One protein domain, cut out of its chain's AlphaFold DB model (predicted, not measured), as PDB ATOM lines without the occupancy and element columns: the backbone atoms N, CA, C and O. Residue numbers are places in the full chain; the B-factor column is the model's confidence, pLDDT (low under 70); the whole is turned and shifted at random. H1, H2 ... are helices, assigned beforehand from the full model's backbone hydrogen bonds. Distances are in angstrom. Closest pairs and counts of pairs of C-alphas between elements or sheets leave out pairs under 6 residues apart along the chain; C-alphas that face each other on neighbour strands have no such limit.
ATOM      1  N   THR A  10       8.861 -24.233 -13.988       73.75
ATOM      2  CA  THR A  10       9.791 -25.143 -13.302       73.75
ATOM      3  C   THR A  10       9.414 -25.428 -11.845       73.75
ATOM      4  O   THR A  10       9.717 -26.514 -11.354       73.75
ATOM      5  N   LYS A  11       8.720 -24.509 -11.161       77.00
ATOM      6  CA  LYS A  11       8.148 -24.746  -9.826       77.00
ATOM      7  C   LYS A  11       6.881 -25.595  -9.881       77.00
ATOM      8  O   LYS A  11       6.564 -26.273  -8.911       77.00
ATOM      9  N   LEU A  12       6.166 -25.576 -11.004       81.12
ATOM     10  CA  LEU A  12       4.843 -26.195 -11.150       81.12
ATOM     11  C   LEU A  12       4.887 -27.586 -11.798       81.12
ATOM     12  O   LEU A  12       3.872 -28.280 -11.867       81.12
ATOM     13  N   ALA A  13       6.058 -28.000 -12.283       78.50
ATOM     14  CA  ALA A  13       6.267 -29.285 -12.926       78.50
ATOM     15  C   ALA A  13       7.212 -30.170 -12.096       78.50
ATOM     16  O   ALA A  13       8.253 -29.693 -11.636       78.50
ATOM     17  N   PRO A  14       6.906 -31.471 -11.939       77.38
ATOM     18  CA  PRO A  14       7.850 -32.400 -11.337       77.38
ATOM     19  C   PRO A  14       9.119 -32.507 -12.193       77.38
ATOM     20  O   PRO A  14       9.047 -32.382 -13.424       77.38
ATOM     21  N   PRO A  15      10.281 -32.816 -11.588       77.50
ATOM     22  CA  PRO A  15      11.459 -33.156 -12.368       77.50
ATOM     23  C   PRO A  15      11.157 -34.373 -13.244       77.50
ATOM     24  O   PRO A  15      10.481 -35.319 -12.827       77.50
ATOM     25  N   ARG A  16      11.661 -34.349 -14.480       74.25
ATOM     26  CA  ARG A  16      11.490 -35.464 -15.411       74.25
ATOM     27  C   ARG A  16      12.180 -36.696 -14.835       74.25
ATOM     28  O   ARG A  16      13.396 -36.702 -14.653       74.25
ATOM     29  N   LEU A  17      11.402 -37.740 -14.566       77.06
ATOM     30  CA  LEU A  17      11.956 -39.046 -14.244       77.06
ATOM     31  C   LEU A  17      12.638 -39.599 -15.496       77.06
ATOM     32  O   LEU A  17      12.012 -39.732 -16.546       77.06
ATOM     33  N   GLY A  18      13.934 -39.889 -15.393       68.88
ATOM     34  CA  GLY A  18      14.649 -40.596 -16.449       68.88
ATOM     35  C   GLY A  18      14.158 -42.040 -16.567       68.88
ATOM     36  O   GLY A  18      13.730 -42.638 -15.580       68.88
ATOM     37  N   SER A  19      14.303 -42.632 -17.752       62.25
ATOM     38  CA  SER A  19      13.958 -44.038 -18.039       62.25
ATOM     39  C   SER A  19      14.682 -45.063 -17.152       62.25
ATOM     40  O   SER A  19      14.287 -46.219 -17.094       62.25
ATOM     41  N   ARG A  20      15.729 -44.639 -16.436       69.00
ATOM     42  CA  ARG A  20      16.531 -45.448 -15.507       69.00
ATOM     43  C   ARG A  20      16.094 -45.342 -14.039       69.00
ATOM     44  O   ARG A  20      16.830 -45.762 -13.151       69.00
ATOM     45  N   SER A  21      14.945 -44.727 -13.765       74.19
ATOM     46  CA  SER A  21      14.416 -44.608 -12.406       74.19
ATOM     47  C   SER A  21      13.941 -45.971 -11.897       74.19
ATOM     48  O   SER A  21      13.043 -46.566 -12.483       74.19
ATOM     49  N   ILE A  22      14.542 -46.467 -10.811       79.38
ATOM     50  CA  ILE A  22      14.138 -47.727 -10.172       79.38
ATOM     51  C   ILE A  22      12.873 -47.464  -9.337       79.38
ATOM     52  O   ILE A  22      12.924 -46.602  -8.447       79.38
ATOM     53  N   PRO A  23      11.747 -48.159  -9.594       75.56
ATOM     54  CA  PRO A  23      10.540 -48.037  -8.781       75.56
ATOM     55  C   PRO A  23      10.814 -48.490  -7.347       75.56
ATOM     56  O   PRO A  23      11.351 -49.572  -7.124       75.56
ATOM     57  N   ARG A  24      10.453 -47.666  -6.359       78.56
ATOM     58  CA  ARG A  24      10.550 -48.040  -4.938       78.56
ATOM     59  C   ARG A  24       9.205 -48.548  -4.440       78.56
ATOM     60  O   ARG A  24       8.506 -47.836  -3.725       78.56
ATOM     61  N   GLU A  25       8.836 -49.748  -4.874       83.56
ATOM     62  CA  GLU A  25       7.484 -50.303  -4.724       83.56
ATOM     63  C   GLU A  25       6.994 -50.321  -3.272       83.56
ATOM     64  O   GLU A  25       5.895 -49.835  -3.016       83.56
ATOM     65  N   ASP A  26       7.832 -50.736  -2.318       84.19
ATOM     66  CA  ASP A  26       7.473 -50.767  -0.890       84.19
ATOM     67  C   ASP A  26       7.156 -49.371  -0.330       84.19
ATOM     68  O   ASP A  26       6.165 -49.166   0.372       84.19
ATOM     69  N   LEU A  27       7.969 -48.368  -0.682       82.88
ATOM     70  CA  LEU A  27       7.735 -46.983  -0.256       82.88
ATOM     71  C   LEU A  27       6.506 -46.384  -0.945       82.88
ATOM     72  O   LEU A  27       5.765 -45.616  -0.335       82.88
ATOM     73  N   LEU A  28       6.279 -46.730  -2.213       85.50
ATOM     74  CA  LEU A  28       5.100 -46.302  -2.960       85.50
ATOM     75  C   LEU A  28       3.820 -46.942  -2.413       85.50
ATOM     76  O   LEU A  28       2.780 -46.288  -2.424       85.50
ATOM     77  N   ALA A  29       3.881 -48.188  -1.936       83.62
ATOM     78  CA  ALA A  29       2.773 -48.853  -1.260       83.62
ATOM     79  C   ALA A  29       2.443 -48.149   0.064       83.62
ATOM     80  O   ALA A  29       1.308 -47.723   0.254       83.62
ATOM     81  N   GLY A  30       3.449 -47.883   0.904       84.88
ATOM     82  CA  GLY A  30       3.242 -47.140   2.151       84.88
ATOM     83  C   GLY A  30       2.665 -45.734   1.934       84.88
ATOM     84  O   GLY A  30       1.763 -45.315   2.656       84.88
ATOM     85  N   LEU A  31       3.126 -45.012   0.903       84.31
ATOM     86  CA  LEU A  31       2.557 -43.710   0.526       84.31
ATOM     87  C   LEU A  31       1.110 -43.816   0.027       84.31
ATOM     88  O   LEU A  31       0.290 -42.935   0.283       84.31
ATOM     89  N   HIS A  32       0.784 -44.893  -0.681       85.06
ATOM     90  CA  HIS A  32      -0.563 -45.145  -1.168       85.06
ATOM     91  C   HIS A  32      -1.547 -45.431  -0.022       85.06
ATOM     92  O   HIS A  32      -2.667 -44.921  -0.058       85.06
ATOM     93  N   ASP A  33      -1.123 -46.131   1.031       82.75
ATOM     94  CA  ASP A  33      -1.959 -46.396   2.211       82.75
ATOM     95  C   ASP A  33      -2.323 -45.115   2.972       82.75
ATOM     96  O   ASP A  33      -3.425 -44.967   3.505       82.75
ATOM     97  N   VAL A  34      -1.418 -44.134   2.979       82.12
ATOM     98  CA  VAL A  34      -1.643 -42.832   3.621       82.12
ATOM     99  C   VAL A  34      -2.222 -41.776   2.676       82.12
ATOM    100  O   VAL A  34      -2.370 -40.625   3.083       82.12
ATOM    101  N   ARG A  35      -2.625 -42.131   1.447       81.00
ATOM    102  CA  ARG A  35      -3.113 -41.161   0.442       81.00
ATOM    103  C   ARG A  35      -4.338 -40.348   0.880       81.00
ATOM    104  O   ARG A  35      -4.577 -39.275   0.347       81.00
ATOM    105  N   GLN A  36      -5.122 -40.867   1.829       78.44
ATOM    106  CA  GLN A  36      -6.312 -40.195   2.373       78.44
ATOM    107  C   GLN A  36      -5.977 -39.191   3.492       78.44
ATOM    108  O   GLN A  36      -6.863 -38.519   4.020       78.44
ATOM    109  N   ARG A  37      -4.709 -39.103   3.916       77.06
ATOM    110  CA  ARG A  37      -4.273 -38.137   4.929       77.06
ATOM    111  C   ARG A  37      -4.191 -36.742   4.308       77.06
ATOM    112  O   ARG A  37      -3.737 -36.580   3.183       77.06
ATOM    113  N   LYS A  38      -4.588 -35.722   5.078       71.50
ATOM    114  CA  LYS A  38      -4.577 -34.315   4.634       71.50
ATOM    115  C   LYS A  38      -3.164 -33.779   4.370       71.50
ATOM    116  O   LYS A  38      -3.005 -32.883   3.552       71.50
ATOM    117  N   LEU A  39      -2.161 -34.315   5.069       75.50
ATOM    118  CA  LEU A  39      -0.754 -33.979   4.883       75.50
ATOM    119  C   LEU A  39       0.107 -35.228   5.086       75.50
ATOM    120  O   LEU A  39      -0.063 -35.949   6.069       75.50
ATOM    121  N   VAL A  40       1.046 -35.449   4.167       79.38
ATOM    122  CA  VAL A  40       2.080 -36.483   4.257       79.38
ATOM    123  C   VAL A  40       3.435 -35.795   4.144       79.38
ATOM    124  O   VAL A  40       3.702 -35.114   3.155       79.38
ATOM    125  N   LEU A  41       4.284 -35.967   5.157       80.31
ATOM    126  CA  LEU A  41       5.635 -35.415   5.185       80.31
ATOM    127  C   LEU A  41       6.660 -36.510   4.872       80.31
ATOM    128  O   LEU A  41       6.710 -37.529   5.555       80.31
ATOM    129  N   ILE A  42       7.497 -36.284   3.858       79.75
ATOM    130  CA  ILE A  42       8.567 -37.207   3.458       79.75
ATOM    131  C   ILE A  42       9.919 -36.623   3.886       79.75
ATOM    132  O   ILE A  42      10.451 -35.718   3.241       79.75
ATOM    133  N   THR A  43      10.505 -37.169   4.952       77.56
ATOM    134  CA  THR A  43      11.836 -36.791   5.452       77.56
ATOM    135  C   THR A  43      12.883 -37.840   5.079       77.56
ATOM    136  O   THR A  43      12.688 -39.028   5.314       77.56
ATOM    137  N   ALA A  44      14.014 -37.414   4.519       76.31
ATOM    138  CA  ALA A  44      15.183 -38.259   4.253       76.31
ATOM    139  C   ALA A  44      16.423 -37.380   4.032       76.31
ATOM    140  O   ALA A  44      16.285 -36.199   3.694       76.31
ATOM    141  N   GLY A  45      17.623 -37.953   4.130       75.69
ATOM    142  CA  GLY A  45      18.877 -37.243   3.856       75.69
ATOM    143  C   GLY A  45      18.978 -36.688   2.425       75.69
ATOM    144  O   GLY A  45      18.188 -37.023   1.528       75.69
ATOM    145  N   ALA A  46      19.951 -35.807   2.190       74.62
ATOM    146  CA  ALA A  46      20.294 -35.370   0.836       74.62
ATOM    147  C   ALA A  46      20.694 -36.585  -0.028       74.62
ATOM    148  O   ALA A  46      21.289 -37.535   0.468       74.62
ATOM    149  N   GLY A  47      20.305 -36.600  -1.306       73.38
ATOM    150  CA  GLY A  47      20.632 -37.704  -2.224       73.38
ATOM    151  C   GLY A  47      19.772 -38.973  -2.105       73.38
ATOM    152  O   GLY A  47      19.786 -39.792  -3.015       73.38
ATOM    153  N   PHE A  48      18.922 -39.115  -1.079       75.38
ATOM    154  CA  PHE A  48      18.061 -40.303  -0.911       75.38
ATOM    155  C   PHE A  48      16.921 -40.426  -1.935       75.38
ATOM    156  O   PHE A  48      16.170 -41.399  -1.896       75.38
ATOM    157  N   GLY A  49      16.771 -39.472  -2.858       79.50
ATOM    158  CA  GLY A  49      15.788 -39.554  -3.941       79.50
ATOM    159  C   GLY A  49      14.352 -39.202  -3.539       79.50
ATOM    160  O   GLY A  49      13.423 -39.707  -4.158       79.50
ATOM    161  N   LYS A  50      14.148 -38.340  -2.532       85.00
ATOM    162  CA  LYS A  50      12.812 -37.867  -2.103       85.00
ATOM    163  C   LYS A  50      11.984 -37.331  -3.272       85.00
ATOM    164  O   LYS A  50      10.860 -37.764  -3.488       85.00
ATOM    165  N   THR A  51      12.579 -36.443  -4.067       80.62
ATOM    166  CA  THR A  51      11.912 -35.841  -5.226       80.62
ATOM    167  C   THR A  51      11.590 -36.885  -6.295       80.62
ATOM    168  O   THR A  51      10.526 -36.829  -6.904       80.62
ATOM    169  N   THR A  52      12.461 -37.884  -6.473       85.81
ATOM    170  CA  THR A  52      12.218 -39.034  -7.355       85.81
ATOM    171  C   THR A  52      11.032 -39.864  -6.865       85.81
ATOM    172  O   THR A  52      10.149 -40.173  -7.658       85.81
ATOM    173  N   LEU A  53      10.967 -40.174  -5.564       85.19
ATOM    174  CA  LEU A  53       9.853 -40.906  -4.956       85.19
ATOM    175  C   LEU A  53       8.528 -40.144  -5.114       85.19
ATOM    176  O   LEU A  53       7.530 -40.734  -5.515       85.19
ATOM    177  N   MET A  54       8.523 -38.830  -4.871       86.81
ATOM    178  CA  MET A  54       7.338 -37.982  -5.059       86.81
ATOM    179  C   MET A  54       6.883 -37.945  -6.523       86.81
ATOM    180  O   MET A  54       5.690 -38.037  -6.801       86.81
ATOM    181  N   ALA A  55       7.819 -37.848  -7.472       87.50
ATOM    182  CA  ALA A  55       7.498 -37.881  -8.895       87.50
ATOM    183  C   ALA A  55       6.939 -39.252  -9.329       87.50
ATOM    184  O   ALA A  55       5.988 -39.297 -10.112       87.50
ATOM    185  N   GLN A  56       7.473 -40.358  -8.792       87.94
ATOM    186  CA  GLN A  56       6.961 -41.712  -9.042       87.94
ATOM    187  C   GLN A  56       5.556 -41.887  -8.453       87.94
ATOM    188  O   GLN A  56       4.654 -42.391  -9.120       87.94
ATOM    189  N   TRP A  57       5.338 -41.410  -7.226       88.38
ATOM    190  CA  TRP A  57       4.030 -41.461  -6.581       88.38
ATOM    191  C   TRP A  57       2.989 -40.645  -7.349       88.38
ATOM    192  O   TRP A  57       1.890 -41.134  -7.600       88.38
ATOM    193  N   ARG A  58       3.361 -39.453  -7.835       87.62
ATOM    194  CA  ARG A  58       2.521 -38.654  -8.735       87.62
ATOM    195  C   ARG A  58       2.144 -39.417 -10.006       87.62
ATOM    196  O   ARG A  58       0.984 -39.362 -10.401       87.62
ATOM    197  N   GLN A  59       3.086 -40.105 -10.658       88.25
ATOM    198  CA  GLN A  59       2.774 -40.915 -11.845       88.25
ATOM    199  C   GLN A  59       1.758 -42.014 -11.530       88.25
ATOM    200  O   GLN A  59       0.812 -42.194 -12.293       88.25
ATOM    201  N   LYS A  60       1.915 -42.696 -10.390       87.75
ATOM    202  CA  LYS A  60       0.976 -43.725  -9.933       87.75
ATOM    203  C   LYS A  60      -0.422 -43.150  -9.681       87.75
ATOM    204  O   LYS A  60      -1.388 -43.654 -10.237       87.75
ATOM    205  N   LEU A  61      -0.519 -42.044  -8.942       87.12
ATOM    206  CA  LEU A  61      -1.786 -41.358  -8.659       87.12
ATOM    207  C   LEU A  61      -2.504 -40.895  -9.939       87.12
ATOM    208  O   LEU A  61      -3.709 -41.081 -10.068       87.12
ATOM    209  N   ILE A  62      -1.769 -40.340 -10.909       87.75
ATOM    210  CA  ILE A  62      -2.342 -39.948 -12.208       87.75
ATOM    211  C   ILE A  62      -2.827 -41.176 -12.986       87.75
ATOM    212  O   ILE A  62      -3.901 -41.127 -13.582       87.75
ATOM    213  N   GLY A  63      -2.072 -42.279 -12.963       86.56
ATOM    214  CA  GLY A  63      -2.494 -43.552 -13.558       86.56
ATOM    215  C   GLY A  63      -3.765 -44.126 -12.924       86.56
ATOM    216  O   GLY A  63      -4.545 -44.782 -13.604       86.56
ATOM    217  N   GLU A  64      -4.010 -43.821 -11.650       88.75
ATOM    218  CA  GLU A  64      -5.224 -44.175 -10.903       88.75
ATOM    219  C   GLU A  64      -6.381 -43.172 -11.109       88.75
ATOM    220  O   GLU A  64      -7.447 -43.321 -10.514       88.75
ATOM    221  N   GLY A  65      -6.197 -42.145 -11.949       85.94
ATOM    222  CA  GLY A  65      -7.212 -41.130 -12.252       85.94
ATOM    223  C   GLY A  65      -7.296 -39.983 -11.242       85.94
ATOM    224  O   GLY A  65      -8.212 -39.164 -11.322       85.94
ATOM    225  N   ALA A  66      -6.355 -39.882 -10.298       86.62
ATOM    226  CA  ALA A  66      -6.317 -38.780  -9.348       86.62
ATOM    227  C   ALA A  66      -5.758 -37.497  -9.983       86.62
ATOM    228  O   ALA A  66      -4.773 -37.501 -10.727       86.62
ATOM    229  N   GLY A  67      -6.359 -36.365  -9.623       86.38
ATOM    230  CA  GLY A  67      -5.826 -35.045  -9.931       86.38
ATOM    231  C   GLY A  67      -4.634 -34.705  -9.037       86.38
ATOM    232  O   GLY A  67      -4.785 -34.659  -7.818       86.38
ATOM    233  N   VAL A  68      -3.458 -34.440  -9.620       88.00
ATOM    234  CA  VAL A  68      -2.236 -34.137  -8.849       88.00
ATOM    235  C   VAL A  68      -1.567 -32.849  -9.323       88.00
ATOM    236  O   VAL A  68      -1.039 -32.782 -10.439       88.00
ATOM    237  N   ALA A  69      -1.519 -31.856  -8.436       88.19
ATOM    238  CA  ALA A  69      -0.710 -30.652  -8.602       88.19
ATOM    239  C   ALA A  69       0.706 -30.847  -8.044       88.19
ATOM    240  O   ALA A  69       0.919 -31.615  -7.106       88.19
ATOM    241  N   TRP A  70       1.674 -30.155  -8.639       88.56
ATOM    242  CA  TRP A  70       3.050 -30.110  -8.159       88.56
ATOM    243  C   TRP A  70       3.422 -28.668  -7.847       88.56
ATOM    244  O   TRP A  70       3.153 -27.778  -8.651       88.56
ATOM    245  N   LEU A  71       4.049 -28.454  -6.694       85.81
ATOM    246  CA  LEU A  71       4.612 -27.172  -6.307       85.81
ATOM    247  C   LEU A  71       5.960 -27.406  -5.622       85.81
ATOM    248  O   LEU A  71       6.032 -28.081  -4.596       85.81
ATOM    249  N   SER A  72       7.016 -26.846  -6.198       83.56
ATOM    250  CA  SER A  72       8.329 -26.733  -5.570       83.56
ATOM    251  C   SER A  72       8.391 -25.404  -4.824       83.56
ATOM    252  O   SER A  72       8.207 -24.361  -5.445       83.56
ATOM    253  N   LEU A  73       8.644 -25.458  -3.518       80.81
ATOM    254  CA  LEU A  73       8.793 -24.280  -2.663       80.81
ATOM    255  C   LEU A  73      10.262 -23.868  -2.572       80.81
ATOM    256  O   LEU A  73      11.138 -24.732  -2.472       80.81
ATOM    257  N   ASP A  74      10.516 -22.565  -2.553       77.12
ATOM    258  CA  ASP A  74      11.814 -21.991  -2.204       77.12
ATOM    259  C   ASP A  74      11.686 -20.854  -1.179       77.12
ATOM    260  O   ASP A  74      10.619 -20.625  -0.613       77.12
ATOM    261  N   ALA A  75      12.802 -20.182  -0.886       72.12
ATOM    262  CA  ALA A  75      12.858 -19.122   0.119       72.12
ATOM    263  C   ALA A  75      11.996 -17.894  -0.236       72.12
ATOM    264  O   ALA A  75      11.657 -17.109   0.643       72.12
ATOM    265  N   GLU A  76      11.615 -17.718  -1.505       68.06
ATOM    266  CA  GLU A  76      10.735 -16.621  -1.923       68.06
ATOM    267  C   GLU A  76       9.269 -16.906  -1.549       68.06
ATOM    268  O   GLU A  76       8.470 -15.982  -1.416       68.06
ATOM    269  N   ASP A  77       8.923 -18.180  -1.316       69.88
ATOM    270  CA  ASP A  77       7.591 -18.639  -0.916       69.88
ATOM    271  C   ASP A  77       7.376 -18.616   0.621       69.88
ATOM    272  O   ASP A  77       6.386 -19.158   1.114       69.88
ATOM    273  N   GLU A  78       8.279 -18.002   1.401       72.38
ATOM    274  CA  GLU A  78       8.130 -17.867   2.865       72.38
ATOM    275  C   GLU A  78       6.951 -16.967   3.260       72.38
ATOM    276  O   GLU A  78       6.321 -17.171   4.303       72.38
ATOM    277  N   ALA A  79       6.639 -15.983   2.417       76.44
ATOM    278  CA  ALA A  79       5.523 -15.078   2.616       76.44
ATOM    279  C   ALA A  79       4.189 -15.794   2.312       76.44
ATOM    280  O   ALA A  79       4.012 -16.321   1.205       76.44
ATOM    281  N   PRO A  80       3.214 -15.810   3.240       74.81
ATOM    282  CA  PRO A  80       1.975 -16.562   3.057       74.81
ATOM    283  C   PRO A  80       1.172 -16.189   1.805       74.81
ATOM    284  O   PRO A  80       0.566 -17.052   1.166       74.81
ATOM    285  N   GLU A  81       1.178 -14.913   1.427       75.75
ATOM    286  CA  GLU A  81       0.551 -14.414   0.206       75.75
ATOM    287  C   GLU A  81       1.203 -14.976  -1.065       75.75
ATOM    288  O   GLU A  81       0.490 -15.336  -2.009       75.75
ATOM    289  N   VAL A  82       2.533 -15.123  -1.070       77.88
ATOM    290  CA  VAL A  82       3.295 -15.707  -2.182       77.88
ATOM    291  C   VAL A  82       3.034 -17.210  -2.249       77.88
ATOM    292  O   VAL A  82       2.661 -17.714  -3.307       77.88
ATOM    293  N   PHE A  83       3.077 -17.911  -1.112       78.44
ATOM    294  CA  PHE A  83       2.731 -19.333  -1.038       78.44
ATOM    295  C   PHE A  83       1.322 -19.617  -1.582       78.44
ATOM    296  O   PHE A  83       1.127 -20.517  -2.403       78.44
ATOM    297  N   ARG A  84       0.323 -18.826  -1.167       78.81
ATOM    298  CA  ARG A  84      -1.069 -18.959  -1.626       78.81
ATOM    299  C   ARG A  84      -1.182 -18.792  -3.140       78.81
ATOM    300  O   ARG A  84      -1.927 -19.526  -3.797       78.81
ATOM    301  N   ALA A  85      -0.476 -17.815  -3.690       82.00
ATOM    302  CA  ALA A  85      -0.438 -17.576  -5.120       82.00
ATOM    303  C   ALA A  85       0.235 -18.717  -5.894       82.00
ATOM    304  O   ALA A  85      -0.335 -19.215  -6.866       82.00
ATOM    305  N   SER A  86       1.395 -19.176  -5.425       82.50
ATOM    306  CA  SER A  86       2.124 -20.317  -5.979       82.50
ATOM    307  C   SER A  86       1.269 -21.595  -5.952       82.50
ATOM    308  O   SER A  86       1.179 -22.312  -6.952       82.50
ATOM    309  N   LEU A  87       0.537 -21.840  -4.860       82.75
ATOM    310  CA  LEU A  87      -0.399 -22.961  -4.725       82.75
ATOM    311  C   LEU A  87      -1.566 -22.875  -5.715       82.75
ATOM    312  O   LEU A  87      -1.924 -23.870  -6.349       82.75
ATOM    313  N   ARG A  88      -2.148 -21.686  -5.892       83.44
ATOM    314  CA  ARG A  88      -3.190 -21.463  -6.902       83.44
ATOM    315  C   ARG A  88      -2.667 -21.731  -8.307       83.44
ATOM    316  O   ARG A  88      -3.339 -22.419  -9.074       83.44
ATOM    317  N   ALA A  89      -1.483 -21.219  -8.630       85.31
ATOM    318  CA  ALA A  89      -0.853 -21.436  -9.925       85.31
ATOM    319  C   ALA A  89      -0.621 -22.936 -10.186       85.31
ATOM    320  O   ALA A  89      -0.907 -23.417 -11.282       85.31
ATOM    321  N   ALA A  90      -0.201 -23.698  -9.171       85.56
ATOM    322  CA  ALA A  90      -0.024 -25.148  -9.264       85.56
ATOM    323  C   ALA A  90      -1.337 -25.900  -9.543       85.56
ATOM    324  O   ALA A  90      -1.379 -26.779 -10.407       85.56
ATOM    325  N   LEU A  91      -2.426 -25.545  -8.852       86.31
ATOM    326  CA  LEU A  91      -3.745 -26.149  -9.078       86.31
ATOM    327  C   LEU A  91      -4.293 -25.827 -10.469       86.31
ATOM    328  O   LEU A  91      -4.753 -26.727 -11.171       86.31
ATOM    329  N   GLN A  92      -4.180 -24.569 -10.900       86.62
ATOM    330  CA  GLN A  92      -4.570 -24.140 -12.244       86.62
ATOM    331  C   GLN A  92      -3.765 -24.875 -13.321       86.62
ATOM    332  O   GLN A  92      -4.339 -25.352 -14.300       86.62
ATOM    333  N   HIS A  93      -2.454 -25.037 -13.117       85.88
ATOM    334  CA  HIS A  93      -1.588 -25.790 -14.022       85.88
ATOM    335  C   HIS A  93      -2.011 -27.263 -14.136       85.88
ATOM    336  O   HIS A  93      -2.031 -27.825 -15.230       85.88
ATOM    337  N   ALA A  94      -2.424 -27.871 -13.022       85.12
ATOM    338  CA  ALA A  94      -2.951 -29.233 -12.981       85.12
ATOM    339  C   ALA A  94      -4.426 -29.353 -13.409       85.12
ATOM    340  O   ALA A  94      -4.957 -30.462 -13.431       85.12
ATOM    341  N   ARG A  95      -5.081 -28.235 -13.764       86.62
ATOM    342  CA  ARG A  95      -6.516 -28.148 -14.096       86.62
ATOM    343  C   ARG A  95      -7.425 -28.669 -12.980       86.62
ATOM    344  O   ARG A  95      -8.464 -29.270 -13.240       86.62
ATOM    345  N   LEU A  96      -7.026 -28.433 -11.734       84.00
ATOM    346  CA  LEU A  96      -7.799 -28.774 -10.549       84.00
ATOM    347  C   LEU A  96      -8.513 -27.529 -10.038       84.00
ATOM    348  O   LEU A  96      -7.916 -26.456  -9.931       84.00
ATOM    349  N   ALA A  97      -9.791 -27.679  -9.701       77.31
ATOM    350  CA  ALA A  97     -10.497 -26.646  -8.963       77.31
ATOM    351  C   ALA A  97      -9.943 -26.604  -7.528       77.31
ATOM    352  O   ALA A  97      -9.794 -27.668  -6.914       77.31
ATOM    353  N   PRO A  98      -9.622 -25.421  -6.976       67.75
ATOM    354  CA  PRO A  98      -9.296 -25.327  -5.564       67.75
ATOM    355  C   PRO A  98     -10.500 -25.822  -4.748       67.75
ATOM    356  O   PRO A  98     -11.622 -25.380  -4.993       67.75
ATOM    357  N   PRO A  99     -10.301 -26.733  -3.780       65.62
ATOM    358  CA  PRO A  99     -11.389 -27.215  -2.932       65.62
ATOM    359  C   PRO A  99     -11.850 -26.162  -1.910       65.62
ATOM    360  O   PRO A  99     -12.800 -26.401  -1.170       65.62
ATOM    361  N   TRP A 100     -11.182 -25.007  -1.855       70.06
ATOM    362  CA  TRP A 100     -11.518 -23.874  -1.006       70.06
ATOM    363  C   TRP A 100     -12.005 -22.679  -1.831       70.06
ATOM    364  O   TRP A 100     -11.528 -22.428  -2.938       70.06
ATOM    365  N   GLN A 101     -12.926 -21.905  -1.256       59.94
ATOM    366  CA  GLN A 101     -13.281 -20.577  -1.757       59.94
ATOM    367  C   GLN A 101     -12.113 -19.611  -1.500       59.94
ATOM    368  O   GLN A 101     -11.358 -19.794  -0.541       59.94
ATOM    369  N   ASP A 102     -11.943 -18.608  -2.364       56.12
ATOM    370  CA  ASP A 102     -10.802 -17.674  -2.399       56.12
ATOM    371  C   ASP A 102     -10.455 -17.022  -1.035       56.12
ATOM    372  O   ASP A 102      -9.303 -16.649  -0.797       56.12
ATOM    373  N   ASP A 103     -11.423 -16.957  -0.117       52.50
ATOM    374  CA  ASP A 103     -11.310 -16.376   1.223       52.50
ATOM    375  C   ASP A 103     -10.783 -17.331   2.312       52.50
ATOM    376  O   ASP A 103     -10.295 -16.877   3.344       52.50
ATOM    377  N   ALA A 104     -10.804 -18.657   2.123       51.91
ATOM    378  CA  ALA A 104     -10.426 -19.596   3.194       51.91
ATOM    379  C   ALA A 104      -8.915 -19.602   3.504       51.91
ATOM    380  O   ALA A 104      -8.510 -19.889   4.627       51.91
ATOM    381  N   LEU A 105      -8.076 -19.253   2.522       51.78
ATOM    382  CA  LEU A 105      -6.638 -19.010   2.717       51.78
ATOM    383  C   LEU A 105      -6.335 -17.544   3.073       51.78
ATOM    384  O   LEU A 105      -5.171 -17.155   3.118       51.78
ATOM    385  N   ALA A 106      -7.364 -16.707   3.251       47.94
ATOM    386  CA  ALA A 106      -7.224 -15.327   3.706       47.94
ATOM    387  C   ALA A 106      -7.272 -15.206   5.235       47.94
ATOM    388  O   ALA A 106      -7.028 -14.117   5.734       47.94
ATOM    389  N   ALA A 107      -7.573 -16.285   5.971       44.72
ATOM    390  CA  ALA A 107      -7.580 -16.272   7.429       44.72
ATOM    391  C   ALA A 107      -6.131 -16.237   7.965       44.72
ATOM    392  O   ALA A 107      -5.439 -17.259   7.902       44.72
ATOM    393  N   PRO A 108      -5.656 -15.103   8.518       49.50
ATOM    394  CA  PRO A 108      -4.307 -15.000   9.086       49.50
ATOM    395  C   PRO A 108      -4.116 -15.921  10.310       49.50
ATOM    396  O   PRO A 108      -2.991 -16.254  10.678       49.50
ATOM    397  N   GLU A 109      -5.220 -16.400  10.890       45.66
ATOM    398  CA  GLU A 109      -5.300 -17.283  12.059       45.66
ATOM    399  C   GLU A 109      -4.603 -18.647  11.850       45.66
ATOM    400  O   GLU A 109      -4.040 -19.210  12.784       45.66
ATOM    401  N   LEU A 110      -4.625 -19.196  10.623       44.31
ATOM    402  CA  LEU A 110      -4.047 -20.519  10.308       44.31
ATOM    403  C   LEU A 110      -2.536 -20.475  10.027       44.31
ATOM    404  O   LEU A 110      -1.897 -21.520   9.910       44.31
ATOM    405  N   LEU A 111      -1.967 -19.273   9.922       48.38
ATOM    406  CA  LEU A 111      -0.548 -19.033   9.639       48.38
ATOM    407  C   LEU A 111       0.219 -18.586  10.893       48.38
ATOM    408  O   LEU A 111       1.437 -18.750  10.968       48.38
TER     409      LEU A 111
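What this domain is: This is residues 10 to 111 of the 126 residues of an uncharacterized protein of Burkholderiaceae bacterium 16 (UniProt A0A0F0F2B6). Two helical parts lie toward opposite ends of the domain: H1 and H2, crossed steeply, and short H3 with long H4. Long loops join and surround them, and residues 43 to 48 stick out. The 102 printed residues hold four named helices, H1 to H4 in chain order, and no named strand; the class is all helix, with 41 residues in named elements, under half. The whole is only just compact, close to loose, with a radius of gyration of the C-alphas of 14.9 A and spans of 41 by 29 by 23 A.

How they stand to each other: H1, residues 25 to 33, touches H2, residues 50 to 63, which meets it with residues 53 to 57 alone. The closest C-alphas, of Leu 28 and Trp 57, are 6.1 A apart; the helices run the same way at a steep tilt of 65 degrees. H3, residues 75 to 78, and H4, residues 80 to 93, only just touch, only at the corner, with 3 pairs of C-alphas within 8 A; the closest are Asp 77 and Phe 83, 4.9 A. H2 and H4 are apart. In H1, H2 and H4 every O i to N i+4 pair is within hydrogen-bond range; H3 is too short for one.

Where its parts are: H1 begins at C-alpha 25 (7.484, -50.303, -4.724). H2 is 19.9 A long and H4 19.7 A, ending at C-alpha 93 (-1.588, -25.790, -14.022).

The domain as a whole: The C-alphas of Arg 20 and Glu 109 are farthest apart, 45.1 A. The printed part has no cut. The links H1 to H2 and H2 to H3 are long. The pLDDT is under 70 at residues 18 to 20, 76 to 77, 98 to 99 and 101 to 111.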